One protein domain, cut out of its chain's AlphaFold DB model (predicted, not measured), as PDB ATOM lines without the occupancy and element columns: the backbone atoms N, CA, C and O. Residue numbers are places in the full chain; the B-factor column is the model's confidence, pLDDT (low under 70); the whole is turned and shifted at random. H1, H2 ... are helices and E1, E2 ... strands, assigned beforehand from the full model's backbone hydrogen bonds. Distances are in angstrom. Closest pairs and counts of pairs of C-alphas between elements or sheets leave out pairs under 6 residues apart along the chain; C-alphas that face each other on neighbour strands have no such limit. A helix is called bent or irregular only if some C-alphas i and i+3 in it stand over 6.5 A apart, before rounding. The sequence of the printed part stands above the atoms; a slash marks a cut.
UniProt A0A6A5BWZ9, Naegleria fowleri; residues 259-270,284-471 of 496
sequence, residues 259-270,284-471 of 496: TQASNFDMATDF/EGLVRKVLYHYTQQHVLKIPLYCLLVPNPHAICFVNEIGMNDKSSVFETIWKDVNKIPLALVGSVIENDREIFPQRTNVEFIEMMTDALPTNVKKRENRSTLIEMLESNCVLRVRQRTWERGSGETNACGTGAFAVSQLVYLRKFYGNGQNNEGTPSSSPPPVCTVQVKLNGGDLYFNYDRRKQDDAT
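This is residues 259 to 270 and 284 to 471 of the 496 residues of a protein of Naegleria fowleri (UniProt A0A6A5BWZ9). A strongly twisted sheet of eight strands curls round the long helix H4, and it curls round the shorter H2 as well, with E3 and E4 between these two helices. The hairpin of E1 and E2 makes one end of the sheet; toward the other end H3 packs on E7 and E8, while small H1 only grazes the sheet. The 200 printed residues hold four named helices and eight named strands, in the order E1 E2 E3 H1 H2 E4 H3 E5 E6 H4 E7 E8. The sheet is branched, with parallel and antiparallel pairs, and the class is mixed, helices and strands. The whole is compact, with a radius of gyration of the C-alphas of 18.2 A and spans of 55 by 48 by 37 A.

Start at E5, residues 393 to 403, which has three neighbours and bends by 55 degrees at residue 400. On one side lies antiparallel E4, residues 361 to 367, with N 364 and O 400 at 2.9 A. On the other side lie E7, residues 446 to 453, parallel, with N 450 and O 395 at 2.9 A, and E6, residues 407 to 409, antiparallel, with N 403 and O 407 at 2.8 A. E8, residues 456 to 463, forms a hairpin with E7, with N 460 and O 449 at 2.8 A. E3, residues 312 to 317, lies on one side of E4 and E5 on the other side; E3 is parallel to E4, with N 316 and O 363 at 2.8 A. E2, residues 299 to 308, and E1, residues 288 to 294, complete the meander E1 E2 E3, each strand the antiparallel neighbour of the one before; N 305 and O 315, then N 302 and O 291, are each 2.8 A apart. The sheet curls round H4, residues 413 to 429; its closest C-alphas to E7 are Ser 420 and Val 449, 6.0 A. It also curls round H2, residues 342 to 350, whose closest C-alphas to E5 are Gly 346 and Trp 402, 5.6 A; H2 and H4 are apart. H3, residues 384 to 391, stands up from the sheet at a height of 9.8 A, only just over E7 alone, since E5 and E8 each have 2 of its C-alphas. H1, residues 329 to 335, only grazes the sheet with residues 334 to 335, and is only just irregular: C-alphas 331 and 334 are 6.6 A apart. E3, H1, H2 and E4 form a strand-helix-strand unit, two parallel strands joined through helices, with a right-handed crossover. Every O i to N i+4 pair is within hydrogen-bond range in H3 and H4, against 3 of 5 in H2 and 0 of 3 in H1, which has 1 of 4 O i to N i+3 pairs.

Find C-alpha 288 at (145.175, 98.094, 218.466), where E1 begins its 19.3 A. E2 is 27.8 A long, E5 26.5 A and H4 23.6 A, from C-alpha 413 at (160.546, 95.674, 234.143). E8 runs 23.0 A to C-alpha 463 at (161.693, 78.477, 226.512).

The C-alphas of Gln 297 and Asp 469, the two farthest apart, are 58.1 A apart. Residues 271 to 283 are not printed; C-alphas 270 and 284 are 30.1 A apart across this cut. Long links join E3 to H1, E4 to H3 and H4 to E7; residues 380 to 385 and 433 to 438 stand free. The mean pLDDT of the printed part is 73.8, with 64 residues under 70, among them 259 to 270, 370 to 384 and 430 to 441.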
ATOM      1  N   THR A 259     149.544  84.820 225.007       54.38
ATOM      2  CA  THR A 259     148.892  84.932 223.731       54.38
ATOM      3  C   THR A 259     147.619  85.756 223.963       54.38
ATOM      4  O   THR A 259     147.368  86.605 223.125       54.38
ATOM      5  N   GLN A 260     146.850  85.552 225.061       48.91
ATOM      6  CA  GLN A 260     145.456  86.033 225.228       48.91
ATOM      7  C   GLN A 260     145.328  87.479 225.713       48.91
ATOM      8  O   GLN A 260     146.027  87.883 226.635       48.91
ATOM      9  N   ALA A 261     144.426  88.255 225.094       43.09
ATOM     10  CA  ALA A 261     144.074  89.585 225.578       43.09
ATOM     11  C   ALA A 261     143.106  89.429 226.754       43.09
ATOM     12  O   ALA A 261     142.026  88.863 226.596       43.09
ATOM     13  N   SER A 262     143.480  89.930 227.925       42.00
ATOM     14  CA  SER A 262     142.531  90.164 229.009       42.00
ATOM     15  C   SER A 262     141.715  91.423 228.698       42.00
ATOM     16  O   SER A 262     142.251  92.424 228.218       42.00
ATOM     17  N   ASN A 263     140.404  91.380 228.945       37.59
ATOM     18  CA  ASN A 263     139.548  92.555 228.796       37.59
ATOM     19  C   ASN A 263     140.012  93.679 229.737       37.59
ATOM     20  O   ASN A 263     140.286  93.442 230.912       37.59
ATOM     21  N   PHE A 264     140.017  94.917 229.237       40.78
ATOM     22  CA  PHE A 264     140.127  96.144 230.040       40.78
ATOM     23  C   PHE A 264     138.791  96.479 230.741       40.78
ATOM     24  O   PHE A 264     138.418  97.648 230.831       40.78
ATOM     25  N   ASP A 265     138.038  95.481 231.220       35.12
ATOM     26  CA  ASP A 265     136.825  95.743 232.002       35.12
ATOM     27  C   ASP A 265     137.230  96.119 233.431       35.12
ATOM     28  O   ASP A 265     137.303  95.300 234.341       35.12
ATOM     29  N   MET A 266     137.548  97.398 233.622       41.56
ATOM     30  CA  MET A 266     137.870  97.994 234.922       41.56
ATOM     31  C   MET A 266     136.613  98.394 235.698       41.56
ATOM     32  O   MET A 266     136.523  99.493 236.245       41.56
ATOM     33  N   ALA A 267     135.639  97.492 235.740       29.56
ATOM     34  CA  ALA A 267     134.432  97.636 236.531       29.56
ATOM     35  C   ALA A 267     134.156  96.339 237.292       29.56
ATOM     36  O   ALA A 267     133.171  95.684 236.999       29.56
ATOM     37  N   THR A 268     135.043  95.981 238.224       32.75
ATOM     38  CA  THR A 268     134.721  95.358 239.524       32.75
ATOM     39  C   THR A 268     136.003  94.902 240.205       32.75
ATOM     40  O   THR A 268     136.692  93.997 239.735       32.75
ATOM     41  N   ASP A 269     136.287  95.508 241.354       32.56
ATOM     42  CA  ASP A 269     136.911  94.795 242.458       32.56
ATOM     43  C   ASP A 269     136.169  93.464 242.669       32.56
ATOM     44  O   ASP A 269     134.963  93.481 242.887       32.56
ATOM     45  N   PHE A 270     136.906  92.351 242.622       34.47
ATOM     46  CA  PHE A 270     136.523  91.001 243.065       34.47
ATOM     47  C   PHE A 270     135.306  90.297 242.398       34.47
ATOM     48  O   PHE A 270     134.226  90.842 242.224       34.47
ATOM     49  N   GLU A 284     142.571  90.050 212.716       39.16
ATOM     50  CA  GLU A 284     142.573  91.262 213.570       39.16
ATOM     51  C   GLU A 284     143.483  91.107 214.809       39.16
ATOM     52  O   GLU A 284     143.065  90.743 215.905       39.16
ATOM     53  N   GLY A 285     144.789  91.315 214.602       43.72
ATOM     54  CA  GLY A 285     145.841  91.098 215.601       43.72
ATOM     55  C   GLY A 285     146.064  92.252 216.585       43.72
ATOM     56  O   GLY A 285     146.140  93.396 216.159       43.72
ATOM     57  N   LEU A 286     146.301  91.907 217.862       51.53
ATOM     58  CA  LEU A 286     146.593  92.794 219.007       51.53
ATOM     59  C   LEU A 286     145.494  93.848 219.267       51.53
ATOM     60  O   LEU A 286     144.958  94.430 218.332       51.53
ATOM     61  N   VAL A 287     145.136  94.134 220.531       51.91
ATOM     62  CA  VAL A 287     144.224  95.260 220.823       51.91
ATOM     63  C   VAL A 287     144.909  96.548 220.377       51.91
ATOM     64  O   VAL A 287     145.729  97.126 221.091       51.91
ATOM     65  N   ARG A 288     144.601  96.947 219.143       65.75
ATOM     66  CA  ARG A 288     145.175  98.094 218.466       65.75
ATOM     67  C   ARG A 288     144.185  99.227 218.595       65.75
ATOM     68  O   ARG A 288     143.256  99.350 217.798       65.75
ATOM     69  N   LYS A 289     144.363 100.051 219.619       73.88
ATOM     70  CA  LYS A 289     143.646 101.322 219.714       73.88
ATOM     71  C   LYS A 289     144.395 102.358 218.886       73.88
ATOM     72  O   LYS A 289     145.590 102.233 218.622       73.88
ATOM     73  N   VAL A 290     143.676 103.365 218.420       76.31
ATOM     74  CA  VAL A 290     144.279 104.500 217.729       76.31
ATOM     75  C   VAL A 290     143.852 105.737 218.480       76.31
ATOM     76  O   VAL A 290     142.664 106.042 218.535       76.31
ATOM     77  N   LEU A 291     144.829 106.434 219.045       81.56
ATOM     78  CA  LEU A 291     144.615 107.712 219.692       81.56
ATOM     79  C   LEU A 291     144.861 108.838 218.685       81.56
ATOM     80  O   LEU A 291     145.860 108.826 217.960       81.56
ATOM     81  N   TYR A 292     143.954 109.810 218.644       81.75
ATOM     82  CA  TYR A 292     144.109 111.023 217.845       81.75
ATOM     83  C   TYR A 292     144.403 112.199 218.771       81.75
ATOM     84  O   TYR A 292     143.536 112.625 219.529       81.75
ATOM     85  N   HIS A 293     145.623 112.731 218.708       80.31
ATOM     86  CA  HIS A 293     146.016 113.900 219.486       80.31
ATOM     87  C   HIS A 293     145.986 115.162 218.620       80.31
ATOM     88  O   HIS A 293     146.650 115.244 217.584       80.31
ATOM     89  N   TYR A 294     145.212 116.153 219.056       78.94
ATOM     90  CA  TYR A 294     144.997 117.403 218.337       78.94
ATOM     91  C   TYR A 294     145.920 118.488 218.895       78.94
ATOM     92  O   TYR A 294     145.804 118.890 220.049       78.94
ATOM     93  N   THR A 295     146.821 118.983 218.055       70.81
ATOM     94  CA  THR A 295     147.629 120.181 218.321       70.81
ATOM     95  C   THR A 295     147.039 121.372 217.563       70.81
ATOM     96  O   THR A 295     146.217 121.191 216.667       70.81
ATOM     97  N   GLN A 296     147.483 122.598 217.864       72.50
ATOM     98  CA  GLN A 296     146.977 123.811 217.196       72.50
ATOM     99  C   GLN A 296     147.102 123.780 215.662       72.50
ATOM    100  O   GLN A 296     146.351 124.471 214.982       72.50
ATOM    101  N   GLN A 297     148.045 123.006 215.116       70.06
ATOM    102  CA  GLN A 297     148.331 122.972 213.678       70.06
ATOM    103  C   GLN A 297     148.069 121.601 213.040       70.06
ATOM    104  O   GLN A 297     147.945 121.514 211.819       70.06
ATOM    105  N   HIS A 298     147.987 120.526 213.832       71.19
ATOM    106  CA  HIS A 298     148.091 119.160 213.320       71.19
ATOM    107  C   HIS A 298     147.321 118.119 214.141       71.19
ATOM    108  O   HIS A 298     147.232 118.234 215.363       71.19
ATOM    109  N   VAL A 299     146.871 117.049 213.474       77.25
ATOM    110  CA  VAL A 299     146.319 115.841 214.111       77.25
ATOM    111  C   VAL A 299     147.344 114.712 214.029       77.25
ATOM    112  O   VAL A 299     147.726 114.289 212.935       77.25
ATOM    113  N   LEU A 300     147.780 114.227 215.188       77.62
ATOM    114  CA  LEU A 300     148.687 113.094 215.323       77.62
ATOM    115  C   LEU A 300     147.881 111.814 215.526       77.62
ATOM    116  O   LEU A 300     147.072 111.726 216.446       77.62
ATOM    117  N   LYS A 301     148.122 110.819 214.674       83.06
ATOM    118  CA  LYS A 301     147.576 109.468 214.786       83.06
ATOM    119  C   LYS A 301     148.604 108.583 215.486       83.06
ATOM    120  O   LYS A 301     149.711 108.404 214.981       83.06
ATOM    121  N   ILE A 302     148.220 108.015 216.623       84.88
ATOM    122  CA  ILE A 302     149.095 107.223 217.488       84.88
ATOM    123  C   ILE A 302     148.505 105.811 217.614       84.88
ATOM    124  O   ILE A 302     147.533 105.613 218.346       84.88
ATOM    125  N   PRO A 303     149.047 104.816 216.891       82.81
ATOM    126  CA  PRO A 303     148.686 103.418 217.094       82.81
ATOM    127  C   PRO A 303     149.218 102.907 218.438       82.81
ATOM    128  O   PRO A 303     150.405 103.058 218.732       82.81
ATOM    129  N   LEU A 304     148.348 102.286 219.231       84.06
ATOM    130  CA  LEU A 304     148.651 101.757 220.560       84.06
ATOM    131  C   LEU A 304     148.384 100.256 220.597       84.06
ATOM    132  O   LEU A 304     147.309  99.815 220.200       84.06
ATOM    133  N   TYR A 305     149.350  99.496 221.098       85.06
ATOM    134  CA  TYR A 305     149.249  98.069 221.380       85.06
ATOM    135  C   TYR A 305     149.093  97.880 222.889       85.06
ATOM    136  O   TYR A 305     150.018  98.180 223.640       85.06
ATOM    137  N   CYS A 306     147.934  97.402 223.335       82.44
ATOM    138  CA  CYS A 306     147.605  97.368 224.761       82.44
ATOM    139  C   CYS A 306     147.777  95.963 225.361       82.44
ATOM    140  O   CYS A 306     147.155  95.017 224.874       82.44
ATOM    141  N   LEU A 307     148.587  95.827 226.417       79.69
ATOM    142  CA  LEU A 307     148.834  94.575 227.156       79.69
ATOM    143  C   LEU A 307     148.644  94.786 228.674       79.69
ATOM    144  O   LEU A 307     148.820  95.897 229.167       79.69
ATOM    145  N   LEU A 308     148.329  93.720 229.422       78.06
ATOM    146  CA  LEU A 308     148.153  93.743 230.885       78.06
ATOM    147  C   LEU A 308     149.091  92.730 231.566       78.06
ATOM    148  O   LEU A 308     148.786  91.537 231.623       78.06
ATOM    149  N   VAL A 309     150.245  93.186 232.072       73.38
ATOM    150  CA  VAL A 309     151.333  92.286 232.518       73.38
ATOM    151  C   VAL A 309     152.183  92.802 233.694       73.38
ATOM    152  O   VAL A 309     153.329  93.199 233.501       73.38
ATOM    153  N   PRO A 310     151.729  92.709 234.957       68.75
ATOM    154  CA  PRO A 310     150.363  92.474 235.428       68.75
ATOM    155  C   PRO A 310     149.522  93.763 235.467       68.75
ATOM    156  O   PRO A 310     148.322  93.698 235.697       68.75
ATOM    157  N   ASN A 311     150.144  94.923 235.248       74.81
ATOM    158  CA  ASN A 311     149.514  96.238 235.173       74.81
ATOM    159  C   ASN A 311     149.411  96.706 233.702       74.81
ATOM    160  O   ASN A 311     150.000  96.071 232.821       74.81
ATOM    161  N   PRO A 312     148.585  97.724 233.386       81.75
ATOM    162  CA  PRO A 312     148.309  98.092 231.998       81.75
ATOM    163  C   PRO A 312     149.498  98.794 231.331       81.75
ATOM    164  O   PRO A 312     150.141  99.665 231.928       81.75
ATOM    165  N   HIS A 313     149.745  98.413 230.078       87.62
ATOM    166  CA  HIS A 313     150.818  98.890 229.212       87.62
ATOM    167  C   HIS A 313     150.264  99.276 227.837       87.62
ATOM    168  O   HIS A 313     149.505  98.516 227.229       87.62
ATOM    169  N   ALA A 314     150.661 100.446 227.345       90.81
ATOM    170  CA  ALA A 314     150.320 100.983 226.037       90.81
ATOM    171  C   ALA A 314     151.592 101.157 225.208       90.81
ATOM    172  O   ALA A 314     152.310 102.154 225.316       90.81
ATOM    173  N   ILE A 315     151.847 100.195 224.330       91.50
ATOM    174  CA  ILE A 315     153.084 100.131 223.565       91.50
ATOM    175  C   ILE A 315     152.885 100.824 222.220       91.50
ATOM    176  O   ILE A 315     151.931 100.549 221.488       91.50
ATOM    177  N   CYS A 316     153.811 101.700 221.854       89.19
ATOM    178  CA  CYS A 316     153.772 102.465 220.622       89.19
ATOM    179  C   CYS A 316     155.084 102.320 219.845       89.19
ATOM    180  O   CYS A 316     156.162 102.672 220.329       89.19
ATOM    181  N   PHE A 317     154.993 101.832 218.608       87.75
ATOM    182  CA  PHE A 317     156.118 101.860 217.679       87.75
ATOM    183  C   PHE A 317     156.295 103.287 217.162       87.75
ATOM    184  O   PHE A 317     155.416 103.811 216.479       87.75
ATOM    185  N   VAL A 318     157.430 103.918 217.466       87.44
ATOM    186  CA  VAL A 318     157.630 105.349 217.170       87.44
ATOM    187  C   VAL A 318     157.530 105.654 215.671       87.44
ATOM    188  O   VAL A 318     156.961 106.668 215.276       87.44
ATOM    189  N   ASN A 319     157.965 104.715 214.825       80.56
ATOM    190  CA  ASN A 319     157.881 104.812 213.368       80.56
ATOM    191  C   ASN A 319     156.459 104.646 212.795       80.56
ATOM    192  O   ASN A 319     156.266 104.906 211.610       80.56
ATOM    193  N   GLU A 320     155.488 104.192 213.593       80.94
ATOM    194  CA  GLU A 320     154.077 104.109 213.201       80.94
ATOM    195  C   GLU A 320     153.277 105.353 213.621       80.94
ATOM    196  O   GLU A 320     152.131 105.513 213.193       80.94
ATOM    197  N   ILE A 321     153.864 106.239 214.434       78.94
ATOM    198  CA  ILE A 321     153.250 107.519 214.783       78.94
ATOM    199  C   ILE A 321     153.367 108.449 213.581       78.94
ATOM    200  O   ILE A 321     154.459 108.707 213.074       78.94
ATOM    201  N   GLY A 322     152.235 108.971 213.126       70.69
ATOM    202  CA  GLY A 322     152.206 109.780 211.920       70.69
ATOM    203  C   GLY A 322     151.037 110.742 211.874       70.69
ATOM    204  O   GLY A 322     150.110 110.697 212.679       70.69
ATOM    205  N   MET A 323     151.090 111.634 210.898       61.38
ATOM    206  CA  MET A 323     149.999 112.548 210.583       61.38
ATOM    207  C   MET A 323     149.164 111.934 209.462       61.38
ATOM    208  O   MET A 323     149.682 111.200 208.624       61.38
ATOM    209  N   ASN A 324     147.872 112.254 209.404       53.91
ATOM    210  CA  ASN A 324     147.021 111.822 208.287       53.91
ATOM    211  C   ASN A 324     147.399 112.491 206.943       53.91
ATOM    212  O   ASN A 324     146.877 112.088 205.906       53.91
ATOM    213  N   ASP A 325     148.300 113.478 206.947       52.91
ATOM    214  CA  ASP A 325     148.719 114.239 205.769       52.91
ATOM    215  C   ASP A 325     150.208 113.988 205.454       52.91
ATOM    216  O   ASP A 325     151.083 114.237 206.285       52.91
ATOM    217  N   LYS A 326     150.498 113.459 204.255       49.22
ATOM    218  CA  LYS A 326     151.815 112.934 203.818       49.22
ATOM    219  C   LYS A 326     152.858 114.019 203.484       49.22
ATOM    220  O   LYS A 326     153.831 113.745 202.788       49.22
ATOM    221  N   SER A 327     152.633 115.265 203.892       49.88
ATOM    222  CA  SER A 327     153.345 116.436 203.361       49.88
ATOM    223  C   SER A 327     154.287 117.139 204.349       49.88
ATOM    224  O   SER A 327     154.847 118.178 204.002       49.88
ATOM    225  N   SER A 328     154.515 116.613 205.558       51.31
ATOM    226  CA  SER A 328     155.244 117.353 206.600       51.31
ATOM    227  C   SER A 328     156.615 116.770 206.981       51.31
ATOM    228  O   SER A 328     156.849 115.562 207.007       51.31
ATOM    229  N   VAL A 329     157.516 117.678 207.371       50.94
ATOM    230  CA  VAL A 329     158.877 117.455 207.907       50.94
ATOM    231  C   VAL A 329     158.906 116.496 209.120       50.94
ATOM    232  O   VAL A 329     159.961 115.971 209.482       50.94
ATOM    233  N   PHE A 330     157.753 116.209 209.736       50.50
ATOM    234  CA  PHE A 330     157.637 115.354 210.919       50.50
ATOM    235  C   PHE A 330     157.794 113.853 210.636       50.50
ATOM    236  O   PHE A 330     158.194 113.125 211.544       50.50
ATOM    237  N   GLU A 331     157.602 113.389 209.394       51.06
ATOM    238  CA  GLU A 331     157.724 111.964 209.018       51.06
ATOM    239  C   GLU A 331     159.144 111.392 209.254       51.06
ATOM    240  O   GLU A 331     159.353 110.179 209.331       51.06
ATOM    241  N   THR A 332     160.144 112.268 209.409       50.94
ATOM    242  CA  THR A 332     161.552 111.887 209.623       50.94
ATOM    243  C   THR A 332     161.996 111.991 211.090       50.94
ATOM    244  O   THR A 332     162.980 111.363 211.475       50.94
ATOM    245  N   ILE A 333     161.279 112.741 211.937       53.88
ATOM    246  CA  ILE A 333     161.728 113.060 213.308       53.88
ATOM    247  C   ILE A 333     161.396 111.930 214.303       53.88
ATOM    248  O   ILE A 333     162.140 111.716 215.257       53.88
ATOM    249  N   TRP A 334     160.337 111.155 214.052       64.62
ATOM    250  CA  TRP A 334     159.753 110.219 215.026       64.62
ATOM    251  C   TRP A 334     160.209 108.768 214.819       64.62
ATOM    252  O   TRP A 334     159.614 107.846 215.351       64.62
ATOM    253  N   LYS A 335     161.275 108.532 214.045       69.00
ATOM    254  CA  LYS A 335     161.823 107.177 213.826       69.00
ATOM    255  C   LYS A 335     162.842 106.750 214.882       69.00
ATOM    256  O   LYS A 335     163.162 105.574 214.964       69.00
ATOM    257  N   ASP A 336     163.334 107.701 215.667       83.38
ATOM    258  CA  ASP A 336     164.322 107.495 216.722       83.38
ATOM    259  C   ASP A 336     163.636 107.711 218.069       83.38
ATOM    260  O   ASP A 336     163.183 108.817 218.379       83.38
ATOM    261  N   VAL A 337     163.559 106.655 218.877       88.44
ATOM    262  CA  VAL A 337     162.903 106.715 220.189       88.44
ATOM    263  C   VAL A 337     163.565 107.742 221.117       88.44
ATOM    264  O   VAL A 337     162.905 108.324 221.975       88.44
ATOM    265  N   ASN A 338     164.844 108.069 220.917       87.50
ATOM    266  CA  ASN A 338     165.528 109.089 221.717       87.50
ATOM    267  C   ASN A 338     165.081 110.517 221.375       87.50
ATOM    268  O   ASN A 338     165.304 111.433 222.162       87.50
ATOM    269  N   LYS A 339     164.438 110.725 220.220       85.38
ATOM    270  CA  LYS A 339     163.991 112.048 219.752       85.38
ATOM    271  C   LYS A 339     162.519 112.327 220.022       85.38
ATOM    272  O   LYS A 339     162.084 113.463 219.844       85.38
ATOM    273  N   ILE A 340     161.746 111.326 220.441       83.62
ATOM    274  CA  ILE A 340     160.322 111.522 220.707       83.62
ATOM    275  C   ILE A 340     160.124 112.363 221.987       83.62
ATOM    276  O   ILE A 340     160.796 112.115 222.999       83.62
ATOM    277  N   PRO A 341     159.230 113.374 221.974       85.31
ATOM    278  CA  PRO A 341     158.947 114.196 223.147       85.31
ATOM    279  C   PRO A 341     158.062 113.425 224.138       85.31
ATOM    280  O   PRO A 341     156.843 113.612 224.176       85.31
ATOM    281  N   LEU A 342     158.687 112.554 224.941       86.94
ATOM    282  CA  LEU A 342     158.005 111.637 225.865       86.94
ATOM    283  C   LEU A 342     157.005 112.348 226.778       86.94
ATOM    284  O   LEU A 342     155.885 111.879 226.917       86.94
ATOM    285  N   ALA A 343     157.366 113.500 227.344       86.44
ATOM    286  CA  ALA A 343     156.480 114.224 228.255       86.44
ATOM    287  C   ALA A 343     155.196 114.738 227.592       86.44
ATOM    288  O   ALA A 343     154.143 114.754 228.224       86.44
ATOM    289  N   LEU A 344     155.264 115.123 226.315       84.50
ATOM    290  CA  LEU A 344     154.097 115.605 225.580       84.50
ATOM    291  C   LEU A 344     153.172 114.448 225.196       84.50
ATOM    292  O   LEU A 344     151.961 114.548 225.350       84.50
ATOM    293  N   VAL A 345     153.738 113.357 224.681       87.44
ATOM    294  CA  VAL A 345     152.954 112.253 224.106       87.44
ATOM    295  C   VAL A 345     152.576 111.219 225.166       87.44
ATOM    296  O   VAL A 345     151.435 110.771 225.216       87.44
ATOM    297  N   GLY A 346     153.516 110.869 226.041       91.50
ATOM    298  CA  GLY A 346     153.329 109.908 227.125       91.50
ATOM    299  C   GLY A 346     152.249 110.353 228.102       91.50
ATOM    300  O   GLY A 346     151.339 109.579 228.369       91.50
ATOM    301  N   SER A 347     152.269 111.618 228.541       91.12
ATOM    302  CA  SER A 347     151.239 112.149 229.448       91.12
ATOM    303  C   SER A 347     149.837 112.134 228.827       91.12
ATOM    304  O   SER A 347     148.861 111.844 229.516       91.12
ATOM    305  N   VAL A 348     149.725 112.394 227.520       90.81
ATOM    306  CA  VAL A 348     148.445 112.330 226.798       90.81
ATOM    307  C   VAL A 348     147.906 110.900 226.766       90.81
ATOM    308  O   VAL A 348     146.743 110.695 227.091       90.81
ATOM    309  N   ILE A 349     148.740 109.914 226.419       91.31
ATOM    310  CA  ILE A 349     148.324 108.502 226.363       91.31
ATOM    311  C   ILE A 349     148.007 107.975 227.767       91.31
ATOM    312  O   ILE A 349     146.985 107.325 227.964       91.31
ATOM    313  N   GLU A 350     148.856 108.279 228.751       91.19
ATOM    314  CA  GLU A 350     148.674 107.877 230.146       91.19
ATOM    315  C   GLU A 350     147.314 108.324 230.690       91.19
ATOM    316  O   GLU A 350     146.674 107.575 231.425       91.19
ATOM    317  N   ASN A 351     146.890 109.548 230.369       88.69
ATOM    318  CA  ASN A 351     145.693 110.166 230.936       88.69
ATOM    319  C   ASN A 351     144.457 110.054 230.036       88.69
ATOM    320  O   ASN A 351     143.421 110.631 230.378       88.69
ATOM    321  N   ASP A 352     144.528 109.309 228.932       86.88
ATOM    322  CA  ASP A 352     143.360 109.031 228.105       86.88
ATOM    323  C   ASP A 352     142.397 108.104 228.858       86.88
ATOM    324  O   ASP A 352     142.591 106.893 228.937       86.88
ATOM    325  N   ARG A 353     141.361 108.689 229.467       81.06
ATOM    326  CA  ARG A 353     140.393 107.961 230.303       81.06
ATOM    327  C   ARG A 353     139.391 107.141 229.496       81.06
ATOM    328  O   ARG A 353     138.715 106.305 230.088       81.06
ATOM    329  N   GLU A 354     139.279 107.382 228.191       80.31
ATOM    330  CA  GLU A 354     138.406 106.609 227.306       80.31
ATOM    331  C   GLU A 354     139.030 105.241 227.015       80.31
ATOM    332  O   GLU A 354     138.356 104.216 227.099       80.31
ATOM    333  N   ILE A 355     140.335 105.217 226.732       78.06
ATOM    334  CA  ILE A 355     141.083 103.982 226.498       78.06
ATOM    335  C   ILE A 355     141.546 103.359 227.825       78.06
ATOM    336  O   ILE A 355     141.466 102.142 227.991       78.06
ATOM    337  N   PHE A 356     142.010 104.177 228.776       81.38
ATOM    338  CA  PHE A 356     142.595 103.746 230.048       81.38
ATOM    339  C   PHE A 356     141.950 104.462 231.252       81.38
ATOM    340  O   PHE A 356     142.530 105.397 231.819       81.38
ATOM    341  N   PRO A 357     140.774 104.009 231.731       77.75
ATOM    342  CA  PRO A 357     140.074 104.665 232.840       77.75
ATOM    343  C   PRO A 357     140.906 104.834 234.129       77.75
ATOM    344  O   PRO A 357     140.746 105.826 234.838       77.75
ATOM    345  N   GLN A 358     141.852 103.929 234.408       76.00
ATOM    346  CA  GLN A 358     142.781 103.962 235.551       76.00
ATOM    347  C   GLN A 358     144.220 104.342 235.152       76.00
ATOM    348  O   GLN A 358     145.175 104.030 235.874       76.00
ATOM    349  N   ARG A 359     144.377 105.038 234.017       85.31
ATOM    350  CA  ARG A 359     145.665 105.375 233.390       85.31
ATOM    351  C   ARG A 359     146.471 104.126 232.999       85.31
ATOM    352  O   ARG A 359     146.093 102.997 233.306       85.31
ATOM    353  N   THR A 360     147.598 104.320 232.324       86.06
ATOM    354  CA  THR A 360     148.461 103.227 231.844       86.06
ATOM    355  C   THR A 360     149.933 103.616 231.878       86.06
ATOM    356  O   THR A 360     150.260 104.800 231.820       86.06
ATOM    357  N   ASN A 361     150.820 102.623 231.929       89.88
ATOM    358  CA  ASN A 361     152.206 102.817 231.506       89.88
ATOM    359  C   ASN A 361     152.254 102.921 229.975       89.88
ATOM    360  O   ASN A 361     151.389 102.361 229.295       89.88
ATOM    361  N   VAL A 362     153.229 103.656 229.442       94.50
ATOM    362  CA  VAL A 362     153.382 103.872 227.999       94.50
ATOM    363  C   VAL A 362     154.811 103.553 227.575       94.50
ATOM    364  O   VAL A 362     155.774 104.115 228.100       94.50
ATOM    365  N   GLU A 363     154.954 102.674 226.587       96.44
ATOM    366  CA  GLU A 363     156.242 102.178 226.108       96.44
ATOM    367  C   GLU A 363     156.460 102.622 224.664       96.44
ATOM    368  O   GLU A 363     155.799 102.153 223.741       96.44
ATOM    369  N   PHE A 364     157.426 103.506 224.443       95.00
ATOM    370  CA  PHE A 364     157.822 103.917 223.101       95.00
ATOM    371  C   PHE A 364     158.954 103.027 222.623       95.00
ATOM    372  O   PHE A 364     159.974 102.920 223.307       95.00
ATOM    373  N   ILE A 365     158.787 102.399 221.459       94.69
ATOM    374  CA  ILE A 365     159.732 101.393 220.976       94.69
ATOM    375  C   ILE A 365     160.202 101.618 219.544       94.69
ATOM    376  O   ILE A 365     159.465 102.080 218.673       94.69
ATOM    377  N   GLU A 366     161.448 101.225 219.303       92.00
ATOM    378  CA  GLU A 366     162.122 101.224 218.009       92.00
ATOM    379  C   GLU A 366     162.781  99.852 217.799       92.00
ATOM    380  O   GLU A 366     163.611  99.414 218.601       92.00
ATOM    381  N   MET A 367     162.420  99.153 216.716       90.06
ATOM    382  CA  MET A 367     163.090  97.901 216.348       90.06
ATOM    383  C   MET A 367     164.516  98.197 215.891       90.06
ATOM    384  O   MET A 367     164.727  99.018 215.001       90.06
ATOM    385  N   MET A 368     165.494  97.501 216.464       88.75
ATOM    386  CA  MET A 368     166.884  97.676 216.061       88.75
ATOM    387  C   MET A 368     167.187  96.860 214.803       88.75
ATOM    388  O   MET A 368     166.878  95.672 214.736       88.75
ATOM    389  N   THR A 369     167.822  97.498 213.820       74.81
ATOM    390  CA  THR A 369     168.250  96.867 212.560       74.81
ATOM    391  C   THR A 369     169.668  96.303 212.616       74.81
ATOM    392  O   THR A 369     170.089  95.628 211.677       74.81
ATOM    393  N   ASP A 370     170.404  96.563 213.702       67.62
ATOM    394  CA  ASP A 370     171.751  96.032 213.896       67.62
ATOM    395  C   ASP A 370     171.734  94.511 213.759       67.62
ATOM    396  O   ASP A 370     170.933  93.827 214.407       67.62
ATOM    397  N   ALA A 371     172.651  93.984 212.942       58.62
ATOM    398  CA  ALA A 371     172.788  92.551 212.759       58.62
ATOM    399  C   ALA A 371     172.880  91.858 214.128       58.62
ATOM    400  O   ALA A 371     173.678  92.239 214.998       58.62
ATOM    401  N   LEU A 372     172.053  90.826 214.313       64.12
ATOM    402  CA  LEU A 372     172.230  89.893 215.418       64.12
ATOM    403  C   LEU A 372     173.675  89.384 215.365       64.12
ATOM    404  O   LEU A 372     174.214  89.213 214.267       64.12
ATOM    405  N   PRO A 373     174.345  89.207 216.511       56.25
ATOM    406  CA  PRO A 373     175.758  88.880 216.531       56.25
ATOM    407  C   PRO A 373     175.957  87.499 215.894       56.25
ATOM    408  O   PRO A 373     175.801  86.471 216.537       56.25
ATOM    409  N   THR A 374     176.308  87.476 214.606       48.72
ATOM    410  CA  THR A 374     176.539  86.248 213.828       48.72
ATOM    411  C   THR A 374     177.856  85.574 214.197       48.72
ATOM    412  O   THR A 374     178.065  84.409 213.885       48.72
ATOM    413  N   ASN A 375     178.736  86.302 214.886       46.84
ATOM    414  CA  ASN A 375     180.010  85.830 215.396       46.84
ATOM    415  C   ASN A 375     180.274  86.511 216.741       46.84
ATOM    416  O   ASN A 375     180.904  87.572 216.788       46.84
ATOM    417  N   VAL A 376     179.811  85.913 217.841       48.97
ATOM    418  CA  VAL A 376     180.368  86.233 219.161       48.97
ATOM    419  C   VAL A 376     181.824  85.765 219.115       48.97
ATOM    420  O   VAL A 376     182.138  84.605 219.374       48.97
ATOM    421  N   LYS A 377     182.734  86.644 218.676       43.06
ATOM    422  CA  LYS A 377     184.164  86.444 218.909       43.06
ATOM    423  C   LYS A 377     184.284  86.271 220.414       43.06
ATOM    424  O   LYS A 377     183.936  87.220 221.114       43.06
ATOM    425  N   LYS A 378     184.733  85.092 220.867       43.97
ATOM    426  CA  LYS A 378     185.137  84.824 222.254       43.97
ATOM    427  C   LYS A 378     186.014  85.989 222.701       43.97
ATOM    428  O   LYS A 378     187.189  86.054 222.349       43.97
ATOM    429  N   ARG A 379     185.416  86.982 223.348       42.25
ATOM    430  CA  ARG A 379     186.154  88.032 224.030       42.25
ATOM    431  C   ARG A 379     186.352  87.435 225.398       42.25
ATOM    432  O   ARG A 379     185.365  87.158 226.062       42.25
ATOM    433  N   GLU A 380     187.604  87.239 225.781       47.16
ATOM    434  CA  GLU A 380     188.006  86.522 226.997       47.16
ATOM    435  C   GLU A 380     187.363  87.060 228.295       47.16
ATOM    436  O   GLU A 380     187.430  86.391 229.310       47.16
ATOM    437  N   ASN A 381     186.647  88.197 228.254       44.66
ATOM    438  CA  ASN A 381     186.200  88.951 229.424       44.66
ATOM    439  C   ASN A 381     184.666  89.156 229.541       44.66
ATOM    440  O   ASN A 381     184.243  90.044 230.285       44.66
ATOM    441  N   ARG A 382     183.799  88.444 228.795       49.78
ATOM    442  CA  ARG A 382     182.329  88.500 229.015       49.78
ATOM    443  C   ARG A 382     181.840  87.272 229.785       49.78
ATOM    444  O   ARG A 382     182.264  86.157 229.515       49.78
ATOM    445  N   SER A 383     180.924  87.477 230.739       57.06
ATOM    446  CA  SER A 383     180.316  86.384 231.505       57.06
ATOM    447  C   SER A 383     179.580  85.414 230.575       57.06
ATOM    448  O   SER A 383     178.852  85.815 229.663       57.06
ATOM    449  N   THR A 384     179.745  84.120 230.836       69.56
ATOM    450  CA  THR A 384     179.187  83.002 230.057       69.56
ATOM    451  C   THR A 384     177.663  83.081 229.876       69.56
ATOM    452  O   THR A 384     177.130  82.579 228.887       69.56
ATOM    453  N   LEU A 385     176.956  83.737 230.803       77.00
ATOM    454  CA  LEU A 385     175.515  83.980 230.729       77.00
ATOM    455  C   LEU A 385     175.143  84.973 229.619       77.00
ATOM    456  O   LEU A 385     174.220  84.718 228.850       77.00
ATOM    457  N   ILE A 386     175.852  86.100 229.513       78.56
ATOM    458  CA  ILE A 386     175.519  87.144 228.534       78.56
ATOM    459  C   ILE A 386     175.836  86.681 227.122       78.56
ATOM    460  O   ILE A 386     175.034  86.904 226.222       78.56
ATOM    461  N   GLU A 387     176.948  85.971 226.932       76.44
ATOM    462  CA  GLU A 387     177.261  85.364 225.636       76.44
ATOM    463  C   GLU A 387     176.171  84.377 225.198       76.44
ATOM    464  O   GLU A 387     175.746  84.395 224.041       76.44
ATOM    465  N   MET A 388     175.660  83.564 226.129       78.56
ATOM    466  CA  MET A 388     174.536  82.666 225.867       78.56
ATOM    467  C   MET A 388     173.277  83.449 225.462       78.56
ATOM    468  O   MET A 388     172.679  83.142 224.430       78.56
ATOM    469  N   LEU A 389     172.887  84.477 226.220       82.25
ATOM    470  CA  LEU A 389     171.705  85.296 225.920       82.25
ATOM    471  C   LEU A 389     171.832  86.029 224.576       82.25
ATOM    472  O   LEU A 389     170.895  86.035 223.781       82.25
ATOM    473  N   GLU A 390     173.001  86.603 224.282       83.12
ATOM    474  CA  GLU A 390     173.275  87.276 223.009       83.12
ATOM    475  C   GLU A 390     173.255  86.297 221.825       83.12
ATOM    476  O   GLU A 390     172.779  86.658 220.751       83.12
ATOM    477  N   SER A 391     173.725  85.060 222.007       79.25
ATOM    478  CA  SER A 391     173.729  84.037 220.950       79.25
ATOM    479  C   SER A 391     172.342  83.470 220.625       79.25
ATOM    480  O   SER A 391     172.080  83.105 219.480       79.25
ATOM    481  N   ASN A 392     171.447  83.427 221.616       79.94
ATOM    482  CA  ASN A 392     170.049  83.027 221.444       79.94
ATOM    483  C   ASN A 392     169.161  84.214 221.048       79.94
ATOM    484  O   ASN A 392     167.954  84.046 220.850       79.94
ATOM    485  N   CYS A 393     169.730  85.419 220.958       83.06
ATOM    486  CA  CYS A 393     168.983  86.629 220.674       83.06
ATOM    487  C   CYS A 393     168.433  86.601 219.246       83.06
ATOM    488  O   CYS A 393     169.188  86.521 218.279       83.06
ATOM    489  N   VAL A 394     167.110  86.688 219.119       84.06
ATOM    490  CA  VAL A 394     166.403  86.718 217.828       84.06
ATOM    491  C   VAL A 394     165.842  88.096 217.497       84.06
ATOM    492  O   VAL A 394     165.547  88.372 216.336       84.06
ATOM    493  N   LEU A 395     165.681  88.965 218.499       89.19
ATOM    494  CA  LEU A 395     165.141  90.314 218.345       89.19
ATOM    495  C   LEU A 395     165.804  91.280 219.323       89.19
ATOM    496  O   LEU A 395     166.024  90.954 220.490       89.19
ATOM    497  N   ARG A 396     166.043  92.499 218.838       93.19
ATOM    498  CA  ARG A 396     166.499  93.644 219.623       93.19
ATOM    499  C   ARG A 396     165.539  94.805 219.438       93.19
ATOM    500  O   ARG A 396     165.206  95.166 218.309       93.19
ATOM    501  N   VAL A 397     165.128  95.399 220.546       94.19
ATOM    502  CA  VAL A 397     164.232  96.554 220.567       94.19
ATOM    503  C   VAL A 397     164.776  97.583 221.547       94.19
ATOM    504  O   VAL A 397     165.232  97.229 222.634       94.19
ATOM    505  N   ARG A 398     164.774  98.854 221.152       95.31
ATOM    506  CA  ARG A 398     165.060  99.975 222.046       95.31
ATOM    507  C   ARG A 398     163.744 100.511 222.589       95.31
ATOM    508  O   ARG A 398     162.793 100.649 221.825       95.31
ATOM    509  N   GLN A 399     163.709 100.817 223.879       95.75
ATOM    510  CA  GLN A 399     162.525 101.279 224.589       95.75
ATOM    511  C   GLN A 399     162.840 102.523 225.427       95.75
ATOM    512  O   GLN A 399     163.857 102.566 226.119       95.75
ATOM    513  N   ARG A 400     161.920 103.491 225.428       95.44
ATOM    514  CA  ARG A 400     161.785 104.499 226.492       95.44
ATOM    515  C   ARG A 400     160.406 104.376 227.124       95.44
ATOM    516  O   ARG A 400     159.436 104.083 226.427       95.44
ATOM    517  N   THR A 401     160.327 104.602 228.430       94.00
ATOM    518  CA  THR A 401     159.095 104.395 229.195       94.00
ATOM    519  C   THR A 401     158.607 105.702 229.794       94.00
ATOM    520  O   THR A 401     159.393 106.464 230.350       94.00
ATOM    521  N   TRP A 402     157.299 105.920 229.713       94.38
ATOM    522  CA  TRP A 402     156.562 106.861 230.540       94.38
ATOM    523  C   TRP A 402     155.701 106.056 231.520       94.38
ATOM    524  O   TRP A 402     154.710 105.439 231.131       94.38
ATOM    525  N   GLU A 403     156.125 105.989 232.777       87.94
ATOM    526  CA  GLU A 403     155.443 105.241 233.828       87.94
ATOM    527  C   GLU A 403     154.288 106.041 234.424       87.94
ATOM    528  O   GLU A 403     154.389 107.243 234.692       87.94
ATOM    529  N   ARG A 404     153.189 105.329 234.680       85.25
ATOM    530  CA  ARG A 404     151.983 105.877 235.289       85.25
ATOM    531  C   ARG A 404     152.317 106.508 236.641       85.25
ATOM    532  O   ARG A 404     152.728 105.810 237.558       85.25
ATOM    533  N   GLY A 405     152.076 107.808 236.782       79.19
ATOM    534  CA  GLY A 405     152.317 108.551 238.025       79.19
ATOM    535  C   GLY A 405     153.750 109.040 238.230       79.19
ATOM    536  O   GLY A 405     153.935 109.981 238.995       79.19
ATOM    537  N   SER A 406     154.726 108.487 237.507       81.19
ATOM    538  CA  SER A 406     156.151 108.801 237.689       81.19
ATOM    539  C   SER A 406     156.744 109.621 236.540       81.19
ATOM    540  O   SER A 406     157.740 110.316 236.729       81.19
ATOM    541  N   GLY A 407     156.141 109.573 235.349       88.00
ATOM    542  CA  GLY A 407     156.697 110.199 234.150       88.00
ATOM    543  C   GLY A 407     157.792 109.344 233.508       88.00
ATOM    544  O   GLY A 407     157.724 108.120 233.530       88.00
ATOM    545  N   GLU A 408     158.797 109.966 232.887       91.25
ATOM    546  CA  GLU A 408     159.879 109.210 232.244       91.25
ATOM    547  C   GLU A 408     160.804 108.542 233.272       91.25
ATOM    548  O   GLU A 408     161.372 109.212 234.133       91.25
ATOM    549  N   THR A 409     161.013 107.229 233.131       88.62
ATOM    550  CA  THR A 409     161.914 106.442 233.988       88.62
ATOM    551  C   THR A 409     163.032 105.777 233.186       88.62
ATOM    552  O   THR A 409     162.932 105.551 231.977       88.62
ATOM    553  N   ASN A 410     164.133 105.436 233.867       90.62
ATOM    554  CA  ASN A 410     165.284 104.796 233.224       90.62
ATOM    555  C   ASN A 410     165.007 103.352 232.784       90.62
ATOM    556  O   ASN A 410     165.607 102.876 231.816       90.62
ATOM    557  N   ALA A 411     164.132 102.645 233.501       90.69
ATOM    558  CA  ALA A 411     163.805 101.252 233.239       90.69
ATOM    559  C   ALA A 411     162.481 100.851 233.901       90.69
ATOM    560  O   ALA A 411     162.285 101.096 235.089       90.69
ATOM    561  N   CYS A 412     161.663 100.096 233.163       90.88
ATOM    562  CA  CYS A 412     160.427  99.488 233.650       90.88
ATOM    563  C   CYS A 412     160.427  97.991 233.321       90.88
ATOM    564  O   CYS A 412     160.401  97.616 232.148       90.88
ATOM    565  N   GLY A 413     160.475  97.128 234.342       91.00
ATOM    566  CA  GLY A 413     160.546  95.674 234.143       91.00
ATOM    567  C   GLY A 413     159.283  95.084 233.505       91.00
ATOM    568  O   GLY A 413     159.383  94.301 232.564       91.00
ATOM    569  N   THR A 414     158.098  95.491 233.974       89.00
ATOM    570  CA  THR A 414     156.809  95.022 233.433       89.00
ATOM    571  C   THR A 414     156.555  95.575 232.030       89.00
ATOM    572  O   THR A 414     156.174  94.822 231.138       89.00
ATOM    573  N   GLY A 415     156.912  96.841 231.776       92.31
ATOM    574  CA  GLY A 415     156.834  97.438 230.438       92.31
ATOM    575  C   GLY A 415     157.767  96.760 229.436       92.31
ATOM    576  O   GLY A 415     157.357  96.439 228.325       92.31
ATOM    577  N   ALA A 416     159.002  96.450 229.840       95.44
ATOM    578  CA  ALA A 416     159.928  95.685 229.006       95.44
ATOM    579  C   ALA A 416     159.427  94.261 228.716       95.44
ATOM    580  O   ALA A 416     159.602  93.768 227.602       95.44
ATOM    581  N   PHE A 417     158.751  93.622 229.676       93.69
ATOM    582  CA  PHE A 417     158.103  92.325 229.471       93.69
ATOM    583  C   PHE A 417     156.911  92.412 228.504       93.69
ATOM    584  O   PHE A 417     156.737  91.546 227.646       93.69
ATOM    585  N   ALA A 418     156.108  93.477 228.585       90.38
ATOM    586  CA  ALA A 418     155.031  93.742 227.632       90.38
ATOM    587  C   ALA A 418     155.590  93.910 226.208       90.38
ATOM    588  O   ALA A 418     155.154  93.243 225.264       90.38
ATOM    589  N   VAL A 419     156.625  94.742 226.066       93.69
ATOM    590  CA  VAL A 419     157.333  94.975 224.803       93.69
ATOM    591  C   VAL A 419     157.921  93.682 224.249       93.69
ATOM    592  O   VAL A 419     157.752  93.408 223.058       93.69
ATOM    593  N   SER A 420     158.573  92.862 225.081       94.25
ATOM    594  CA  SER A 420     159.191  91.615 224.625       94.25
ATOM    595  C   SER A 420     158.157  90.647 224.048       94.25
ATOM    596  O   SER A 420     158.391  90.054 222.994       94.25
ATOM    597  N   GLN A 421     156.991  90.531 224.694       88.69
ATOM    598  CA  GLN A 421     155.899  89.678 224.226       88.69
ATOM    599  C   GLN A 421     155.312  90.183 222.913       88.69
ATOM    600  O   GLN A 421     155.170  89.399 221.973       88.69
ATOM    601  N   LEU A 422     155.053  91.488 222.805       87.00
ATOM    602  CA  LEU A 422     154.547  92.102 221.580       87.00
ATOM    603  C   LEU A 422     155.465  91.831 220.381       87.00
ATOM    604  O   LEU A 422     154.999  91.384 219.330       87.00
ATOM    605  N   VAL A 423     156.770  92.088 220.516       87.19
ATOM    606  CA  VAL A 423     157.709  91.920 219.393       87.19
ATOM    607  C   VAL A 423     157.929  90.448 219.047       87.19
ATOM    608  O   VAL A 423     158.029  90.116 217.864       87.19
ATOM    609  N   TYR A 424     157.936  89.557 220.047       85.50
ATOM    610  CA  TYR A 424     158.006  88.111 219.837       85.50
ATOM    611  C   TYR A 424     156.794  87.607 219.039       85.50
ATOM    612  O   TYR A 424     156.956  86.949 218.007       85.50
ATOM    613  N   LEU A 425     155.580  87.979 219.462       80.56
ATOM    614  CA  LEU A 425     154.341  87.613 218.776       80.56
ATOM    615  C   LEU A 425     154.305  88.171 217.352       80.56
ATOM    616  O   LEU A 425     154.027  87.432 216.412       80.56
ATOM    617  N   ARG A 426     154.667  89.445 217.161       78.88
ATOM    618  CA  ARG A 426     154.696  90.075 215.832       78.88
ATOM    619  C   ARG A 426     155.668  89.380 214.876       78.88
ATOM    620  O   ARG A 426     155.363  89.273 213.691       78.88
ATOM    621  N   LYS A 427     156.818  88.901 215.366       78.06
ATOM    622  CA  LYS A 427     157.838  88.235 214.539       78.06
ATOM    623  C   LYS A 427     157.429  86.834 214.090       78.06
ATOM    624  O   LYS A 427     157.686  86.485 212.943       78.06
ATOM    625  N   PHE A 428     156.858  86.036 214.988       75.75
ATOM    626  CA  PHE A 428     156.619  84.609 214.739       75.75
ATOM    627  C   PHE A 428     155.164  84.271 214.403       75.75
ATOM    628  O   PHE A 428     154.901  83.244 213.779       75.75
ATOM    629  N   TYR A 429     154.224  85.138 214.774       72.31
ATOM    630  CA  TYR A 429     152.782  84.909 214.641       72.31
ATOM    631  C   TYR A 429     152.055  86.053 213.915       72.31
ATOM    632  O   TYR A 429     150.833  86.030 213.806       72.31
ATOM    633  N   GLY A 430     152.777  87.060 213.414       62.59
ATOM    634  CA  GLY A 430     152.191  88.127 212.605       62.59
ATOM    635  C   GLY A 430     151.832  87.655 211.190       62.59
ATOM    636  O   GLY A 430     152.610  86.957 210.548       62.59
ATOM    637  N   ASN A 431     150.692  88.113 210.667       49.88
ATOM    638  CA  ASN A 431     150.203  87.804 209.309       49.88
ATOM    639  C   ASN A 431     150.987  88.480 208.164       49.88
ATOM    640  O   ASN A 431     150.576  88.427 207.006       49.88
ATOM    641  N   GLY A 432     152.084  89.176 208.466       45.41
ATOM    642  CA  GLY A 432     152.857  89.901 207.467       45.41
ATOM    643  C   GLY A 432     153.780  88.961 206.706       45.41
ATOM    644  O   GLY A 432     154.674  88.366 207.303       45.41
ATOM    645  N   GLN A 433     153.629  88.893 205.379       40.69
ATOM    646  CA  GLN A 433     154.768  88.570 204.526       40.69
ATOM    647  C   GLN A 433     155.926  89.462 204.977       40.69
ATOM    648  O   GLN A 433     155.804  90.689 204.972       40.69
ATOM    649  N   ASN A 434     157.041  88.864 205.399       39.84
ATOM    650  CA  ASN A 434     158.284  89.615 205.477       39.84
ATOM    651  C   ASN A 434     158.440  90.319 204.119       39.84
ATOM    652  O   ASN A 434     158.204  89.683 203.090       39.84
ATOM    653  N   ASN A 435     158.874  91.581 204.081       39.22
ATOM    654  CA  ASN A 435     159.189  92.287 202.824       39.22
ATOM    655  C   ASN A 435     160.269  91.566 201.967       39.22
ATOM    656  O   ASN A 435     160.671  92.069 200.924       39.22
ATOM    657  N   GLU A 436     160.724  90.385 202.396       40.66
ATOM    658  CA  GLU A 436     161.671  89.483 201.745       40.66
ATOM    659  C   GLU A 436     161.052  88.143 201.280       40.66
ATOM    660  O   GLU A 436     161.785  87.243 200.882       40.66
ATOM    661  N   GLY A 437     159.726  87.955 201.328       36.19
ATOM    662  CA  GLY A 437     159.072  86.756 200.776       36.19
ATOM    663  C   GLY A 437     159.406  85.432 201.484       36.19
ATOM    664  O   GLY A 437     159.086  84.359 200.974       36.19
ATOM    665  N   THR A 438     160.036  85.477 202.659       40.00
ATOM    666  CA  THR A 438     160.313  84.295 203.482       40.00
ATOM    667  C   THR A 438     159.108  83.973 204.377       40.00
ATOM    668  O   THR A 438     158.573  84.889 205.010       40.00
ATOM    669  N   PRO A 439     158.665  82.701 204.462       45.19
ATOM    670  CA  PRO A 439     157.636  82.288 205.415       45.19
ATOM    671  C   PRO A 439     158.024  82.696 206.840       45.19
ATOM    672  O   PRO A 439     159.212  82.702 207.171       45.19
ATOM    673  N   SER A 440     157.036  82.982 207.695       53.06
ATOM    674  CA  SER A 440     157.260  83.021 209.144       53.06
ATOM    675  C   SER A 440     157.913  81.698 209.560       53.06
ATOM    676  O   SER A 440     157.288  80.637 209.515       53.06
ATOM    677  N   SER A 441     159.209  81.733 209.877       65.06
ATOM    678  CA  SER A 441     159.912  80.577 210.419       65.06
ATOM    679  C   SER A 441     159.351  80.304 211.806       65.06
ATOM    680  O   SER A 441     159.258  81.236 212.605       65.06
ATOM    681  N   SER A 442     159.019  79.054 212.120       70.25
ATOM    682  CA  SER A 442     158.601  78.691 213.474       70.25
ATOM    683  C   SER A 442     159.642  79.154 214.512       70.25
ATOM    684  O   SER A 442     160.847  79.103 214.238       70.25
ATOM    685  N   PRO A 443     159.212  79.631 215.697       75.44
ATOM    686  CA  PRO A 443     160.152  80.110 216.699       75.44
ATOM    687  C   PRO A 443     161.064  78.968 217.163       75.44
ATOM    688  O   PRO A 443     160.572  77.846 217.352       75.44
ATOM    689  N   PRO A 444     162.368  79.219 217.380       80.50
ATOM    690  CA  PRO A 444     163.271  78.185 217.867       80.50
ATOM    691  C   PRO A 444     162.863  77.713 219.278       80.50
ATOM    692  O   PRO A 444     162.120  78.414 219.969       80.50
ATOM    693  N   PRO A 445     163.320  76.524 219.729       81.44
ATOM    694  CA  PRO A 445     162.937  75.972 221.033       81.44
ATOM    695  C   PRO A 445     163.282  76.886 222.209       81.44
ATOM    696  O   PRO A 445     162.554  76.912 223.195       81.44
ATOM    697  N   VAL A 446     164.379  77.633 222.085       81.75
ATOM    698  CA  VAL A 446     164.759  78.709 222.995       81.75
ATOM    699  C   VAL A 446     165.141  79.915 222.166       81.75
ATOM    700  O   VAL A 446     165.835  79.781 221.156       81.75
ATOM    701  N   CYS A 447     164.692  81.089 222.588       87.19
ATOM    702  CA  CYS A 447     165.087  82.340 221.968       87.19
ATOM    703  C   CYS A 447     165.112  83.464 222.997       87.19
ATOM    704  O   CYS A 447     164.399  83.419 223.998       87.19
ATOM    705  N   THR A 448     165.889  84.502 222.719       91.00
ATOM    706  CA  THR A 448     165.993  85.671 223.584       91.00
ATOM    707  C   THR A 448     165.545  86.932 222.846       91.00
ATOM    708  O   THR A 448     165.950  87.190 221.711       91.00
ATOM    709  N   VAL A 449     164.723  87.750 223.498       93.56
ATOM    710  CA  VAL A 449     164.433  89.127 223.084       93.56
ATOM    711  C   VAL A 449     165.222  90.063 223.991       93.56
ATOM    712  O   VAL A 449     165.084  90.002 225.208       93.56
ATOM    713  N   GLN A 450     166.058  90.922 223.413       95.62
ATOM    714  CA  GLN A 450     166.798  91.940 224.158       95.62
ATOM    715  C   GLN A 450     166.052  93.273 224.070       95.62
ATOM    716  O   GLN A 450     165.857  93.812 222.978       95.62
ATOM    717  N   VAL A 451     165.673  93.810 225.227       96.44
ATOM    718  CA  VAL A 451     165.051  95.128 225.370       96.44
ATOM    719  C   VAL A 451     166.087  96.086 225.945       96.44
ATOM    720  O   VAL A 451     166.542  95.916 227.077       96.44
ATOM    721  N   LYS A 452     166.481  97.084 225.156       95.44
ATOM    722  CA  LYS A 452     167.432  98.124 225.560       95.44
ATOM    723  C   LYS A 452     166.688  99.315 226.146       95.44
ATOM    724  O   LYS A 452     165.963  99.990 225.415       95.44
ATOM    725  N   LEU A 453     166.887  99.568 227.434       94.75
ATOM    726  CA  LEU A 453     166.316 100.696 228.172       94.75
ATOM    727  C   LEU A 453     167.401 101.757 228.410       94.75
ATOM    728  O   LEU A 453     168.591 101.484 228.237       94.75
ATOM    729  N   ASN A 454     167.017 102.952 228.866       93.06
ATOM    730  CA  ASN A 454     167.974 104.012 229.218       93.06
ATOM    731  C   ASN A 454     168.959 103.558 230.310       93.06
ATOM    732  O   ASN A 454     170.145 103.870 230.251       93.06
ATOM    733  N   GLY A 455     168.468 102.793 231.288       90.00
ATOM    734  CA  GLY A 455     169.263 102.265 232.396       90.00
ATOM    735  C   GLY A 455     170.110 101.031 232.068       90.00
ATOM    736  O   GLY A 455     170.884 100.593 232.919       90.00
ATOM    737  N   GLY A 456     169.962 100.461 230.867       91.75
ATOM    738  CA  GLY A 456     170.672  99.272 230.389       91.75
ATOM    739  C   GLY A 456     169.737  98.176 229.868       91.75
ATOM    740  O   GLY A 456     168.554  98.401 229.621       91.75
ATOM    741  N   ASP A 457     170.281  96.979 229.668       92.94
ATOM    742  CA  ASP A 457     169.595  95.919 228.925       92.94
ATOM    743  C   ASP A 457     168.847  94.941 229.845       92.94
ATOM    744  O   ASP A 457     169.381  94.485 230.860       92.94
ATOM    745  N   LEU A 458     167.638  94.554 229.428       94.75
ATOM    746  CA  LEU A 458     166.937  93.363 229.907       94.75
ATOM    747  C   LEU A 458     166.868  92.313 228.801       94.75
ATOM    748  O   LEU A 458     166.661  92.629 227.626       94.75
ATOM    749  N   TYR A 459     167.002  91.051 229.192       94.62
ATOM    750  CA  TYR A 459     166.876  89.907 228.300       94.62
ATOM    751  C   TYR A 459     165.652  89.091 228.693       94.62
ATOM    752  O   TYR A 459     165.476  88.757 229.859       94.62
ATOM    753  N   PHE A 460     164.821  88.744 227.719       94.44
ATOM    754  CA  PHE A 460     163.646  87.903 227.912       94.44
ATOM    755  C   PHE A 460     163.858  86.589 227.188       94.44
ATOM    756  O   PHE A 460     163.895  86.555 225.958       94.44
ATOM    757  N   ASN A 461     164.048  85.522 227.952       90.94
ATOM    758  CA  ASN A 461     164.279  84.193 227.420       90.94
ATOM    759  C   ASN A 461     162.954  83.432 227.322       90.94
ATOM    760  O   ASN A 461     162.301  83.189 228.334       90.94
ATOM    761  N   TYR A 462     162.580  83.056 226.105       89.25
ATOM    762  CA  TYR A 462     161.413  82.239 225.803       89.25
ATOM    763  C   TYR A 462     161.870  80.791 225.676       89.25
ATOM    764  O   TYR A 462     162.645  80.482 224.771       89.25
ATOM    765  N   ASP A 463     161.396  79.911 226.559       84.88
ATOM    766  CA  ASP A 463     161.693  78.477 226.512       84.88
ATOM    767  C   ASP A 463     160.420  77.685 226.191       84.88
ATOM    768  O   ASP A 463     159.453  77.665 226.953       84.88
ATOM    769  N   ARG A 464     160.429  77.027 225.029       77.94
ATOM    770  CA  ARG A 464     159.340  76.183 224.524       77.94
ATOM    771  C   ARG A 464     159.533  74.701 224.853       77.94
ATOM    772  O   ARG A 464     158.692  73.897 224.456       77.94
ATOM    773  N   ARG A 465     160.645  74.315 225.494       71.06
ATOM    774  CA  ARG A 465     160.968  72.914 225.835       71.06
ATOM    775  C   ARG A 465     160.379  72.492 227.175       71.06
ATOM    776  O   ARG A 465     160.059  71.323 227.334       71.06
ATOM    777  N   LYS A 466     160.241  73.426 228.124       58.97
ATOM    778  CA  LYS A 466     159.592  73.207 229.429       58.97
ATOM    779  C   LYS A 466     158.066  73.148 229.263       58.97
ATOM    780  O   LYS A 466     157.352  74.033 229.722       58.97
ATOM    781  N   GLN A 467     157.604  72.154 228.510       57.25
ATOM    782  CA  GLN A 467     156.193  71.841 228.314       57.25
ATOM    783  C   GLN A 467     155.750  71.010 229.516       57.25
ATOM    784  O   GLN A 467     156.170  69.865 229.644       57.25
ATOM    785  N   ASP A 468     154.964  71.592 230.421       52.03
ATOM    786  CA  ASP A 468     154.289  70.799 231.449       52.03
ATOM    787  C   ASP A 468     153.196  69.950 230.772       52.03
ATOM    788  O   ASP A 468     152.507  70.432 229.868       52.03
ATOM    789  N   ASP A 469     153.047  68.693 231.206       44.97
ATOM    790  CA  ASP A 469     152.334  67.569 230.554       44.97
ATOM    791  C   ASP A 469     150.813  67.740 230.288       44.97
ATOM    792  O   ASP A 469     150.101  66.764 230.052       44.97
ATOM    793  N   ALA A 470     150.269  68.959 230.267       42.59
ATOM    794  CA  ALA A 470     148.863  69.191 229.922       42.59
ATOM    795  C   ALA A 470     148.575  70.463 229.103       42.59
ATOM    796  O   ALA A 470     147.480  70.571 228.553       42.59
ATOM    797  N   THR A 471     149.510  71.415 228.965       48.19
ATOM    798  CA  THR A 471     149.272  72.646 228.182       48.19
ATOM    799  C   THR A 471     150.543  73.130 227.469       48.19
ATOM    800  O   THR A 471     151.623  73.221 228.043       48.19
TER     801      THR A 471